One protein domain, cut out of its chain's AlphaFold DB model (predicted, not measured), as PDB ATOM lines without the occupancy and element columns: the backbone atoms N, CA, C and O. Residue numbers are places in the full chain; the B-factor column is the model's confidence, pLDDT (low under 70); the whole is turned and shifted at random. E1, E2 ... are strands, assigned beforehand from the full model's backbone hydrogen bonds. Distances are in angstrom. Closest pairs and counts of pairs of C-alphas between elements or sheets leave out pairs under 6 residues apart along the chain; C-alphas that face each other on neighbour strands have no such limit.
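This is residues 81 to 158 of the 341 residues of the protein "TNFR-Cys domain-containing protein" of Capitella teleta (UniProt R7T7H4). With little regular structure, this is a loose, mostly looped chain with two small strand hairpins, E3-E4 and E1-E2, spaced along its longest axis; residues 112 to 123 stick out as a free loop. The printed part has 78 residues, 17 of them in four named strands, E1 to E4, and no named helix: all strand. Its radius of gyration of the C-alphas is 14.4 A, its spans 44 by 31 by 19 A.

E3, residues 101 to 105, and E4, residues 134 to 137, form an antiparallel hairpin at 141 degrees, with N 102 and O 136 2.9 A apart. E1, residues 82 to 85, and E2, residues 90 to 93, form another at 140 degrees, with N 83 and O 92 2.8 A apart. Both E1 and E2 are apart from E3 and E4. Residues 142 to 143 pair antiparallel with 154 to 155.

E3 spans 11.8 A, E4 10.4 A, E2 9.9 A and E1 9.6 A. C-alpha 82 is at (144.781, 122.446, 158.761), C-alpha 137 at (147.277, 144.270, 154.369).

The farthest C-alphas, of Phe 88 and His 158, are 47.1 A apart. The printed part has no cut. The link E3 to E4 is long, 28 residues. Residues 109 to 128 and 158 have pLDDT under 70.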
ATOM      1  N   GLY A  81     147.462 122.331 155.502       89.81
ATOM      2  CA  GLY A  81     146.323 123.240 155.319       89.81
ATOM      3  C   GLY A  81     145.319 123.241 156.477       89.81
ATOM      4  O   GLY A  81     144.311 123.943 156.399       89.81
ATOM      5  N   TYR A  82     145.580 122.474 157.540       93.62
ATOM      6  CA  TYR A  82     144.781 122.446 158.761       93.62
ATOM      7  C   TYR A  82     145.641 122.712 160.005       93.62
ATOM      8  O   TYR A  82     146.834 122.397 160.039       93.62
ATOM      9  N   PHE A  83     145.011 123.240 161.053       92.56
ATOM     10  CA  PHE A  83     145.579 123.426 162.387       92.56
ATOM     11  C   PHE A  83     144.711 122.771 163.460       92.56
ATOM     12  O   PHE A  83     143.499 122.623 163.293       92.56
ATOM     13  N   SER A  84     145.339 122.360 164.563       92.00
ATOM     14  CA  SER A  84     144.649 121.711 165.680       92.00
ATOM     15  C   SER A  84     144.108 122.749 166.660       92.00
ATOM     16  O   SER A  84     144.869 123.529 167.238       92.00
ATOM     17  N   LEU A  85     142.795 122.730 166.890       89.12
ATOM     18  CA  LEU A  85     142.158 123.468 167.977       89.12
ATOM     19  C   LEU A  85     142.300 122.675 169.279       89.12
ATOM     20  O   LEU A  85     141.488 121.805 169.610       89.12
ATOM     21  N   THR A  86     143.336 122.990 170.054       83.12
ATOM     22  CA  THR A  86     143.461 122.478 171.423       83.12
ATOM     23  C   THR A  86     142.361 123.078 172.307       83.12
ATOM     24  O   THR A  86     142.121 124.284 172.215       83.12
ATOM     25  N   PRO A  87     141.718 122.296 173.195       80.56
ATOM     26  CA  PRO A  87     142.125 120.966 173.664       80.56
ATOM     27  C   PRO A  87     141.450 119.772 172.959       80.56
ATOM     28  O   PRO A  87     141.614 118.647 173.420       80.56
ATOM     29  N   PHE A  88     140.665 119.983 171.900       83.19
ATOM     30  CA  PHE A  88     139.781 118.942 171.354       83.19
ATOM     31  C   PHE A  88     140.380 118.121 170.202       83.19
ATOM     32  O   PHE A  88     139.700 117.238 169.688       83.19
ATOM     33  N   ASP A  89     141.623 118.398 169.798       85.00
ATOM     34  CA  ASP A  89     142.288 117.766 168.647       85.00
ATOM     35  C   ASP A  89     141.445 117.824 167.354       85.00
ATOM     36  O   ASP A  89     141.450 116.892 166.549       85.00
ATOM     37  N   LEU A  90     140.697 118.920 167.167       94.12
ATOM     38  CA  LEU A  90     139.877 119.156 165.977       94.12
ATOM     39  C   LEU A  90     140.688 119.909 164.917       94.12
ATOM     40  O   LEU A  90     141.229 120.981 165.195       94.12
ATOM     41  N   CYS A  91     140.731 119.377 163.698       95.31
ATOM     42  CA  CYS A  91     141.456 119.950 162.574       95.31
ATOM     43  C   CYS A  91     140.600 120.977 161.833       95.31
ATOM     44  O   CYS A  91     139.666 120.647 161.094       95.31
ATOM     45  N   THR A  92     140.974 122.242 161.988       94.94
ATOM     46  CA  THR A  92     140.330 123.380 161.324       94.94
ATOM     47  C   THR A  92     141.178 123.828 160.148       94.94
ATOM     48  O   THR A  92     142.399 123.867 160.256       94.94
ATOM     49  N   SER A  93     140.556 124.111 159.003       94.94
ATOM     50  CA  SER A  93     141.281 124.607 157.831       94.94
ATOM     51  C   SER A  93     141.866 125.983 158.117       94.94
ATOM     52  O   SER A  93     141.195 126.804 158.742       94.94
ATOM     53  N   HIS A  94     143.069 126.247 157.617       93.81
ATOM     54  CA  HIS A  94     143.637 127.589 157.661       93.81
ATOM     55  C   HIS A  94     142.741 128.601 156.942       93.81
ATOM     56  O   HIS A  94     142.181 128.309 155.882       93.81
ATOM     57  N   SER A  95     142.635 129.797 157.510       94.38
ATOM     58  CA  SER A  95     141.994 130.943 156.885       94.38
ATOM     59  C   SER A  95     142.742 131.351 155.617       94.38
ATOM     60  O   SER A  95     143.970 131.279 155.529       94.38
ATOM     61  N   LEU A  96     141.979 131.791 154.619       95.69
ATOM     62  CA  LEU A  96     142.510 132.348 153.381       95.69
ATOM     63  C   LEU A  96     142.609 133.867 153.523       95.69
ATOM     64  O   LEU A  96     141.629 134.522 153.889       95.69
ATOM     65  N   CYS A  97     143.764 134.435 153.191       96.56
ATOM     66  CA  CYS A  97     143.908 135.877 153.058       96.56
ATOM     67  C   CYS A  97     143.149 136.350 151.818       96.56
ATOM     68  O   CYS A  97     143.167 135.679 150.789       96.56
ATOM     69  N   SER A  98     142.444 137.477 151.925       97.56
ATOM     70  CA  SER A  98     141.713 138.070 150.798       97.56
ATOM     71  C   SER A  98     142.659 138.804 149.837       97.56
ATOM     72  O   SER A  98     143.748 139.191 150.253       97.56
ATOM     73  N   PRO A  99     142.255 139.077 148.582       96.69
ATOM     74  CA  PRO A  99     143.019 139.947 147.691       96.69
ATOM     75  C   PRO A  99     143.329 141.302 148.346       96.69
ATOM     76  O   PRO A  99     142.485 141.880 149.029       96.69
ATOM     77  N   GLY A 100     144.556 141.790 148.159       94.81
ATOM     78  CA  GLY A 100     145.111 142.945 148.875       94.81
ATOM     79  C   GLY A 100     145.728 142.612 150.240       94.81
ATOM     80  O   GLY A 100     146.386 143.467 150.826       94.81
ATOM     81  N   TRP A 101     145.573 141.376 150.726       97.38
ATOM     82  CA  TRP A 101     146.194 140.874 151.950       97.38
ATOM     83  C   TRP A 101     147.154 139.735 151.621       97.38
ATOM     84  O   TRP A 101     146.884 138.892 150.763       97.38
ATOM     85  N   GLY A 102     148.279 139.697 152.321       94.06
ATOM     86  CA  GLY A 102     149.247 138.615 152.229       94.06
ATOM     87  C   GLY A 102     149.391 137.890 153.554       94.06
ATOM     88  O   GLY A 102     149.062 138.410 154.623       94.06
ATOM     89  N   VAL A 103     149.920 136.676 153.480       94.31
ATOM     90  CA  VAL A 103     150.303 135.916 154.664       94.31
ATOM     91  C   VAL A 103     151.467 136.619 155.356       94.31
ATOM     92  O   VAL A 103     152.579 136.671 154.832       94.31
ATOM     93  N   GLU A 104     151.226 137.135 156.556       92.62
ATOM     94  CA  GLU A 104     152.280 137.650 157.432       92.62
ATOM     95  C   GLU A 104     152.960 136.499 158.173       92.62
ATOM     96  O   GLU A 104     154.184 136.441 158.314       92.62
ATOM     97  N   ARG A 105     152.142 135.550 158.640       89.69
ATOM     98  CA  ARG A 105     152.592 134.377 159.379       89.69
ATOM     99  C   ARG A 105     151.849 133.152 158.883       89.69
ATOM    100  O   ARG A 105     150.630 133.065 159.021       89.69
ATOM    101  N   LEU A 106     152.599 132.195 158.344       87.56
ATOM    102  CA  LEU A 106     152.058 130.881 158.010       87.56
ATOM    103  C   LEU A 106     151.450 130.252 159.266       87.56
ATOM    104  O   LEU A 106     152.069 130.296 160.336       87.56
ATOM    105  N   GLY A 107     150.269 129.650 159.111       80.88
ATOM    106  CA  GLY A 107     149.660 128.818 160.140       80.88
ATOM    107  C   GLY A 107     150.664 127.749 160.552       80.88
ATOM    108  O   GLY A 107     151.125 126.957 159.729       80.88
ATOM    109  N   GLY A 108     151.111 127.811 161.800       72.00
ATOM    110  CA  GLY A 108     152.348 127.178 162.219       72.00
ATOM    111  C   GLY A 108     152.307 126.712 163.660       72.00
ATOM    112  O   GLY A 108     151.379 126.974 164.426       72.00
ATOM    113  N   ILE A 109     153.342 125.971 164.033       59.09
ATOM    114  CA  ILE A 109     153.589 125.589 165.418       59.09
ATOM    115  C   ILE A 109     153.876 126.899 166.165       59.09
ATOM    116  O   ILE A 109     154.911 127.523 165.917       59.09
ATOM    117  N   TYR A 110     152.970 127.369 167.032       53.47
ATOM    118  CA  TYR A 110     153.313 128.450 167.957       53.47
ATOM    119  C   TYR A 110     154.457 127.940 168.837       53.47
ATOM    120  O   TYR A 110     154.246 127.256 169.834       53.47
ATOM    121  N   PHE A 111     155.691 128.295 168.490       49.97
ATOM    122  CA  PHE A 111     156.714 128.446 169.503       49.97
ATOM    123  C   PHE A 111     156.305 129.688 170.287       49.97
ATOM    124  O   PHE A 111     156.347 130.804 169.767       49.97
ATOM    125  N   THR A 112     155.852 129.510 171.526       42.25
ATOM    126  CA  THR A 112     155.864 130.598 172.501       42.25
ATOM    127  C   THR A 112     157.322 131.014 172.667       42.25
ATOM    128  O   THR A 112     158.061 130.430 173.456       42.25
ATOM    129  N   PHE A 113     157.760 131.972 171.855       45.53
ATOM    130  CA  PHE A 113     159.030 132.644 172.040       45.53
ATOM    131  C   PHE A 113     158.903 133.459 173.323       45.53
ATOM    132  O   PHE A 113     158.321 134.541 173.336       45.53
ATOM    133  N   THR A 114     159.461 132.954 174.418       40.28
ATOM    134  CA  THR A 114     160.068 133.862 175.388       40.28
ATOM    135  C   THR A 114     161.109 134.659 174.608       40.28
ATOM    136  O   THR A 114     162.005 134.057 174.018       40.28
ATOM    137  N   HIS A 115     160.907 135.972 174.503       38.22
ATOM    138  CA  HIS A 115     161.742 136.907 173.753       38.22
ATOM    139  C   HIS A 115     163.236 136.666 174.014       38.22
ATOM    140  O   HIS A 115     163.743 137.116 175.032       38.22
ATOM    141  N   ASP A 116     163.941 135.991 173.105       37.28
ATOM    142  CA  ASP A 116     165.380 136.178 172.966       37.28
ATOM    143  C   ASP A 116     165.873 135.805 171.564       37.28
ATOM    144  O   ASP A 116     165.406 134.881 170.896       37.28
ATOM    145  N   THR A 117     166.778 136.639 171.082       41.66
ATOM    146  CA  THR A 117     167.078 136.932 169.683       41.66
ATOM    147  C   THR A 117     167.928 135.869 168.988       41.66
ATOM    148  O   THR A 117     169.153 135.992 168.945       41.66
ATOM    149  N   VAL A 118     167.318 134.868 168.349       38.94
ATOM    150  CA  VAL A 118     168.035 134.026 167.375       38.94
ATOM    151  C   VAL A 118     167.135 133.718 166.177       38.94
ATOM    152  O   VAL A 118     166.057 133.142 166.314       38.94
ATOM    153  N   LYS A 119     167.583 134.111 164.978       38.12
ATOM    154  CA  LYS A 119     166.962 133.731 163.703       38.12
ATOM    155  C   LYS A 119     167.155 132.227 163.499       38.12
ATOM    156  O   LYS A 119     168.221 131.803 163.063       38.12
ATOM    157  N   PHE A 120     166.142 131.424 163.806       37.72
ATOM    158  CA  PHE A 120     166.150 130.003 163.475       37.72
ATOM    159  C   PHE A 120     165.472 129.765 162.124       37.72
ATOM    160  O   PHE A 120     164.335 130.177 161.898       37.72
ATOM    161  N   LYS A 121     166.184 129.075 161.231       37.69
ATOM    162  CA  LYS A 121     165.624 128.458 160.027       37.69
ATOM    163  C   LYS A 121     164.776 127.272 160.498       37.69
ATOM    164  O   LYS A 121     165.302 126.333 161.086       37.69
ATOM    165  N   ILE A 122     163.459 127.366 160.341       42.72
ATOM    166  CA  ILE A 122     162.519 126.369 160.864       42.72
ATOM    167  C   ILE A 122     162.581 125.126 159.972       42.72
ATOM    168  O   ILE A 122     162.137 125.154 158.826       42.72
ATOM    169  N   CYS A 123     163.116 124.026 160.500       36.16
ATOM    170  CA  CYS A 123     162.935 122.708 159.903       36.16
ATOM    171  C   CYS A 123     161.483 122.268 160.140       36.16
ATOM    172  O   CYS A 123     161.036 122.155 161.280       36.16
ATOM    173  N   ARG A 124     160.743 122.030 159.054       48.59
ATOM    174  CA  ARG A 124     159.299 121.731 158.977       48.59
ATOM    175  C   ARG A 124     158.877 120.378 159.598       48.59
ATOM    176  O   ARG A 124     157.855 119.830 159.216       48.59
ATOM    177  N   SER A 125     159.663 119.792 160.503       42.12
ATOM    178  CA  SER A 125     159.641 118.341 160.760       42.12
ATOM    179  C   SER A 125     158.710 117.836 161.865       42.12
ATOM    180  O   SER A 125     158.761 116.647 162.153       42.12
ATOM    181  N   LEU A 126     157.890 118.669 162.517       49.91
ATOM    182  CA  LEU A 126     156.962 118.202 163.570       49.91
ATOM    183  C   LEU A 126     155.583 118.887 163.497       49.91
ATOM    184  O   LEU A 126     155.026 119.320 164.500       49.91
ATOM    185  N   GLY A 127     155.062 119.019 162.281       53.06
ATOM    186  CA  GLY A 127     153.740 118.511 161.917       53.06
ATOM    187  C   GLY A 127     152.433 119.113 162.454       53.06
ATOM    188  O   GLY A 127     151.485 119.295 161.699       53.06
ATOM    189  N   THR A 128     152.329 119.501 163.722       57.66
ATOM    190  CA  THR A 128     151.066 120.063 164.239       57.66
ATOM    191  C   THR A 128     151.127 121.579 164.268       57.66
ATOM    192  O   THR A 128     151.843 122.179 165.067       57.66
ATOM    193  N   THR A 129     150.384 122.225 163.368       70.62
ATOM    194  CA  THR A 129     150.187 123.675 163.446       70.62
ATOM    195  C   THR A 129     149.138 123.964 164.523       70.62
ATOM    196  O   THR A 129     148.101 123.304 164.590       70.62
ATOM    197  N   PHE A 130     149.443 124.899 165.426       81.50
ATOM    198  CA  PHE A 130     148.566 125.295 166.542       81.50
ATOM    199  C   PHE A 130     147.927 126.665 166.301       81.50
ATOM    200  O   PHE A 130     147.180 127.162 167.140       81.50
ATOM    201  N   SER A 131     148.268 127.304 165.183       86.69
ATOM    202  CA  SER A 131     147.786 128.623 164.814       86.69
ATOM    203  C   SER A 131     147.123 128.592 163.458       86.69
ATOM    204  O   SER A 131     147.550 127.868 162.553       86.69
ATOM    205  N   ASP A 132     146.147 129.475 163.315       91.12
ATOM    206  CA  ASP A 132     145.680 129.871 162.006       91.12
ATOM    207  C   ASP A 132     146.734 130.733 161.280       91.12
ATOM    208  O   ASP A 132     147.732 131.167 161.877       91.12
ATOM    209  N   VAL A 133     146.519 130.954 159.986       91.06
ATOM    210  CA  VAL A 133     147.247 131.916 159.160       91.06
ATOM    211  C   VAL A 133     146.916 133.328 159.629       91.06
ATOM    212  O   VAL A 133     145.750 133.690 159.782       91.06
ATOM    213  N   LEU A 134     147.953 134.137 159.843       94.44
ATOM    214  CA  LEU A 134     147.790 135.562 160.107       94.44
ATOM    215  C   LEU A 134     147.973 136.332 158.802       94.44
ATOM    216  O   LEU A 134     149.040 136.263 158.184       94.44
ATOM    217  N   CYS A 135     146.940 137.068 158.415       96.56
ATOM    218  CA  CYS A 135     146.944 137.923 157.238       96.56
ATOM    219  C   CYS A 135     147.189 139.378 157.637       96.56
ATOM    220  O   CYS A 135     146.622 139.848 158.627       96.56
ATOM    221  N   SER A 136     147.953 140.100 156.822       96.75
ATOM    222  CA  SER A 136     148.084 141.554 156.910       96.75
ATOM    223  C   SER A 136     147.887 142.209 155.549       96.75
ATOM    224  O   SER A 136     148.067 141.584 154.501       96.75
ATOM    225  N   GLU A 137     147.449 143.464 155.573       97.69
ATOM    226  CA  GLU A 137     147.277 144.270 154.369       97.69
ATOM    227  C   GLU A 137     148.634 144.494 153.693       97.69
ATOM    228  O   GLU A 137     149.647 144.742 154.358       97.69
ATOM    229  N   CYS A 138     148.668 144.383 152.365       97.00
ATOM    230  CA  CYS A 138     149.903 144.588 151.631       97.00
ATOM    231  C   CYS A 138     150.332 146.061 151.686       97.00
ATOM    232  O   CYS A 138     149.518 146.946 151.427       97.00
ATOM    233  N   PRO A 139     151.609 146.347 152.002       96.88
ATOM    234  CA  PRO A 139     152.111 147.714 152.011       96.88
ATOM    235  C   PRO A 139     152.143 148.300 150.595       96.88
ATOM    236  O   PRO A 139     152.190 147.565 149.607       96.88
ATOM    237  N   ASP A 140     152.191 149.630 150.497       95.19
ATOM    238  CA  ASP A 140     152.262 150.338 149.214       95.19
ATOM    239  C   ASP A 140     153.371 149.777 148.303       95.19
ATOM    240  O   ASP A 140     154.524 149.602 148.710       95.19
ATOM    241  N   GLY A 141     153.018 149.503 147.045       93.44
ATOM    242  CA  GLY A 141     153.916 148.895 146.055       93.44
ATOM    243  C   GLY A 141     153.979 147.361 146.092       93.44
ATOM    244  O   GLY A 141     154.694 146.768 145.279       93.44
ATOM    245  N   TYR A 142     153.226 146.713 146.982       96.25
ATOM    246  CA  TYR A 142     153.054 145.263 147.025       96.25
ATOM    247  C   TYR A 142     151.597 144.875 146.773       96.25
ATOM    248  O   TYR A 142     150.674 145.608 147.112       96.25
ATOM    249  N   GLU A 143     151.390 143.699 146.191       96.06
ATOM    250  CA  GLU A 143     150.068 143.164 145.897       96.06
ATOM    251  C   GLU A 143     149.986 141.650 146.128       96.06
ATOM    252  O   GLU A 143     150.976 140.909 146.057       96.06
ATOM    253  N   SER A 144     148.761 141.214 146.406       96.62
ATOM    254  CA  SER A 144     148.320 139.824 146.473       96.62
ATOM    255  C   SER A 144     146.976 139.757 145.750       96.62
ATOM    256  O   SER A 144     146.040 140.468 146.122       96.62
ATOM    257  N   SER A 145     146.887 138.986 144.668       94.69
ATOM    258  CA  SER A 145     145.722 138.979 143.768       94.69
ATOM    259  C   SER A 145     144.765 137.807 144.003       94.69
ATOM    260  O   SER A 145     143.698 137.752 143.391       94.69
ATOM    261  N   THR A 146     145.126 136.874 144.882       94.94
ATOM    262  CA  THR A 146     144.451 135.588 145.076       94.94
ATOM    263  C   THR A 146     143.989 135.407 146.517       94.94
ATOM    264  O   THR A 146     144.551 135.973 147.450       94.94
ATOM    265  N   TYR A 147     142.955 134.579 146.703       95.31
ATOM    266  CA  TYR A 147     142.630 134.046 148.022       95.31
ATOM    267  C   TYR A 147     143.612 132.930 148.361       95.31
ATOM    268  O   TYR A 147     143.604 131.896 147.692       95.31
ATOM    269  N   SER A 148     144.456 133.125 149.374       93.12
ATOM    270  CA  SER A 148     145.542 132.183 149.660       93.12
ATOM    271  C   SER A 148     145.902 132.112 151.137       93.12
ATOM    272  O   SER A 148     145.900 133.118 151.841       93.12
ATOM    273  N   SER A 149     146.227 130.909 151.609       91.38
ATOM    274  CA  SER A 149     146.773 130.643 152.948       91.38
ATOM    275  C   SER A 149     148.303 130.575 152.965       91.38
ATOM    276  O   SER A 149     148.900 130.359 154.023       91.38
ATOM    277  N   VAL A 150     148.952 130.743 151.805       91.81
ATOM    278  CA  VAL A 150     150.414 130.632 151.656       91.81
ATOM    279  C   VAL A 150     151.063 131.817 150.941       91.81
ATOM    280  O   VAL A 150     152.258 132.035 151.134       91.81
ATOM    281  N   ASP A 151     150.308 132.587 150.152       92.62
ATOM    282  CA  ASP A 151     150.879 133.674 149.352       92.62
ATOM    283  C   ASP A 151     151.200 134.894 150.222       92.62
ATOM    284  O   ASP A 151     150.344 135.456 150.910       92.62
ATOM    285  N   THR A 152     152.458 135.326 150.184       95.62
ATOM    286  CA  THR A 152     152.889 136.580 150.808       95.62
ATOM    287  C   THR A 152     152.672 137.744 149.848       95.62
ATOM    288  O   THR A 152     152.624 137.559 148.631       95.62
ATOM    289  N   CYS A 153     152.615 138.969 150.374       96.62
ATOM    290  CA  CYS A 153     152.602 140.160 149.529       96.62
ATOM    291  C   CYS A 153     153.836 140.168 148.616       96.62
ATOM    292  O   CYS A 153     154.973 140.067 149.085       96.62
ATOM    293  N   SER A 154     153.609 140.271 147.309       96.44
ATOM    294  CA  SER A 154     154.663 140.299 146.294       96.44
ATOM    295  C   SER A 154     154.822 141.719 145.766       96.44
ATOM    296  O   SER A 154     153.837 142.442 145.651       96.44
ATOM    297  N   GLN A 155     156.052 142.162 145.491       95.38
ATOM    298  CA  GLN A 155     156.253 143.493 144.919       95.38
ATOM    299  C   GLN A 155     155.543 143.532 143.567       95.38
ATOM    300  O   GLN A 155     155.822 142.679 142.716       95.38
ATOM    301  N   SER A 156     154.643 144.504 143.372       88.19
ATOM    302  CA  SER A 156     154.000 144.664 142.075       88.19
ATOM    303  C   SER A 156     155.119 144.846 141.066       88.19
ATOM    304  O   SER A 156     155.995 145.706 141.238       88.19
ATOM    305  N   LYS A 157     155.164 143.986 140.043       85.69
ATOM    306  CA  LYS A 157     156.056 144.233 138.918       85.69
ATOM    307  C   LYS A 157     155.537 145.520 138.325       85.69
ATOM    308  O   LYS A 157     154.581 145.491 137.557       85.69
ATOM    309  N   HIS A 158     156.169 146.630 138.701       65.19
ATOM    310  CA  HIS A 158     156.073 147.877 137.985       65.19
ATOM    311  C   HIS A 158     156.481 147.531 136.560       65.19
ATOM    312  O   HIS A 158     157.655 147.563 136.188       65.19
TER     313      HIS A 158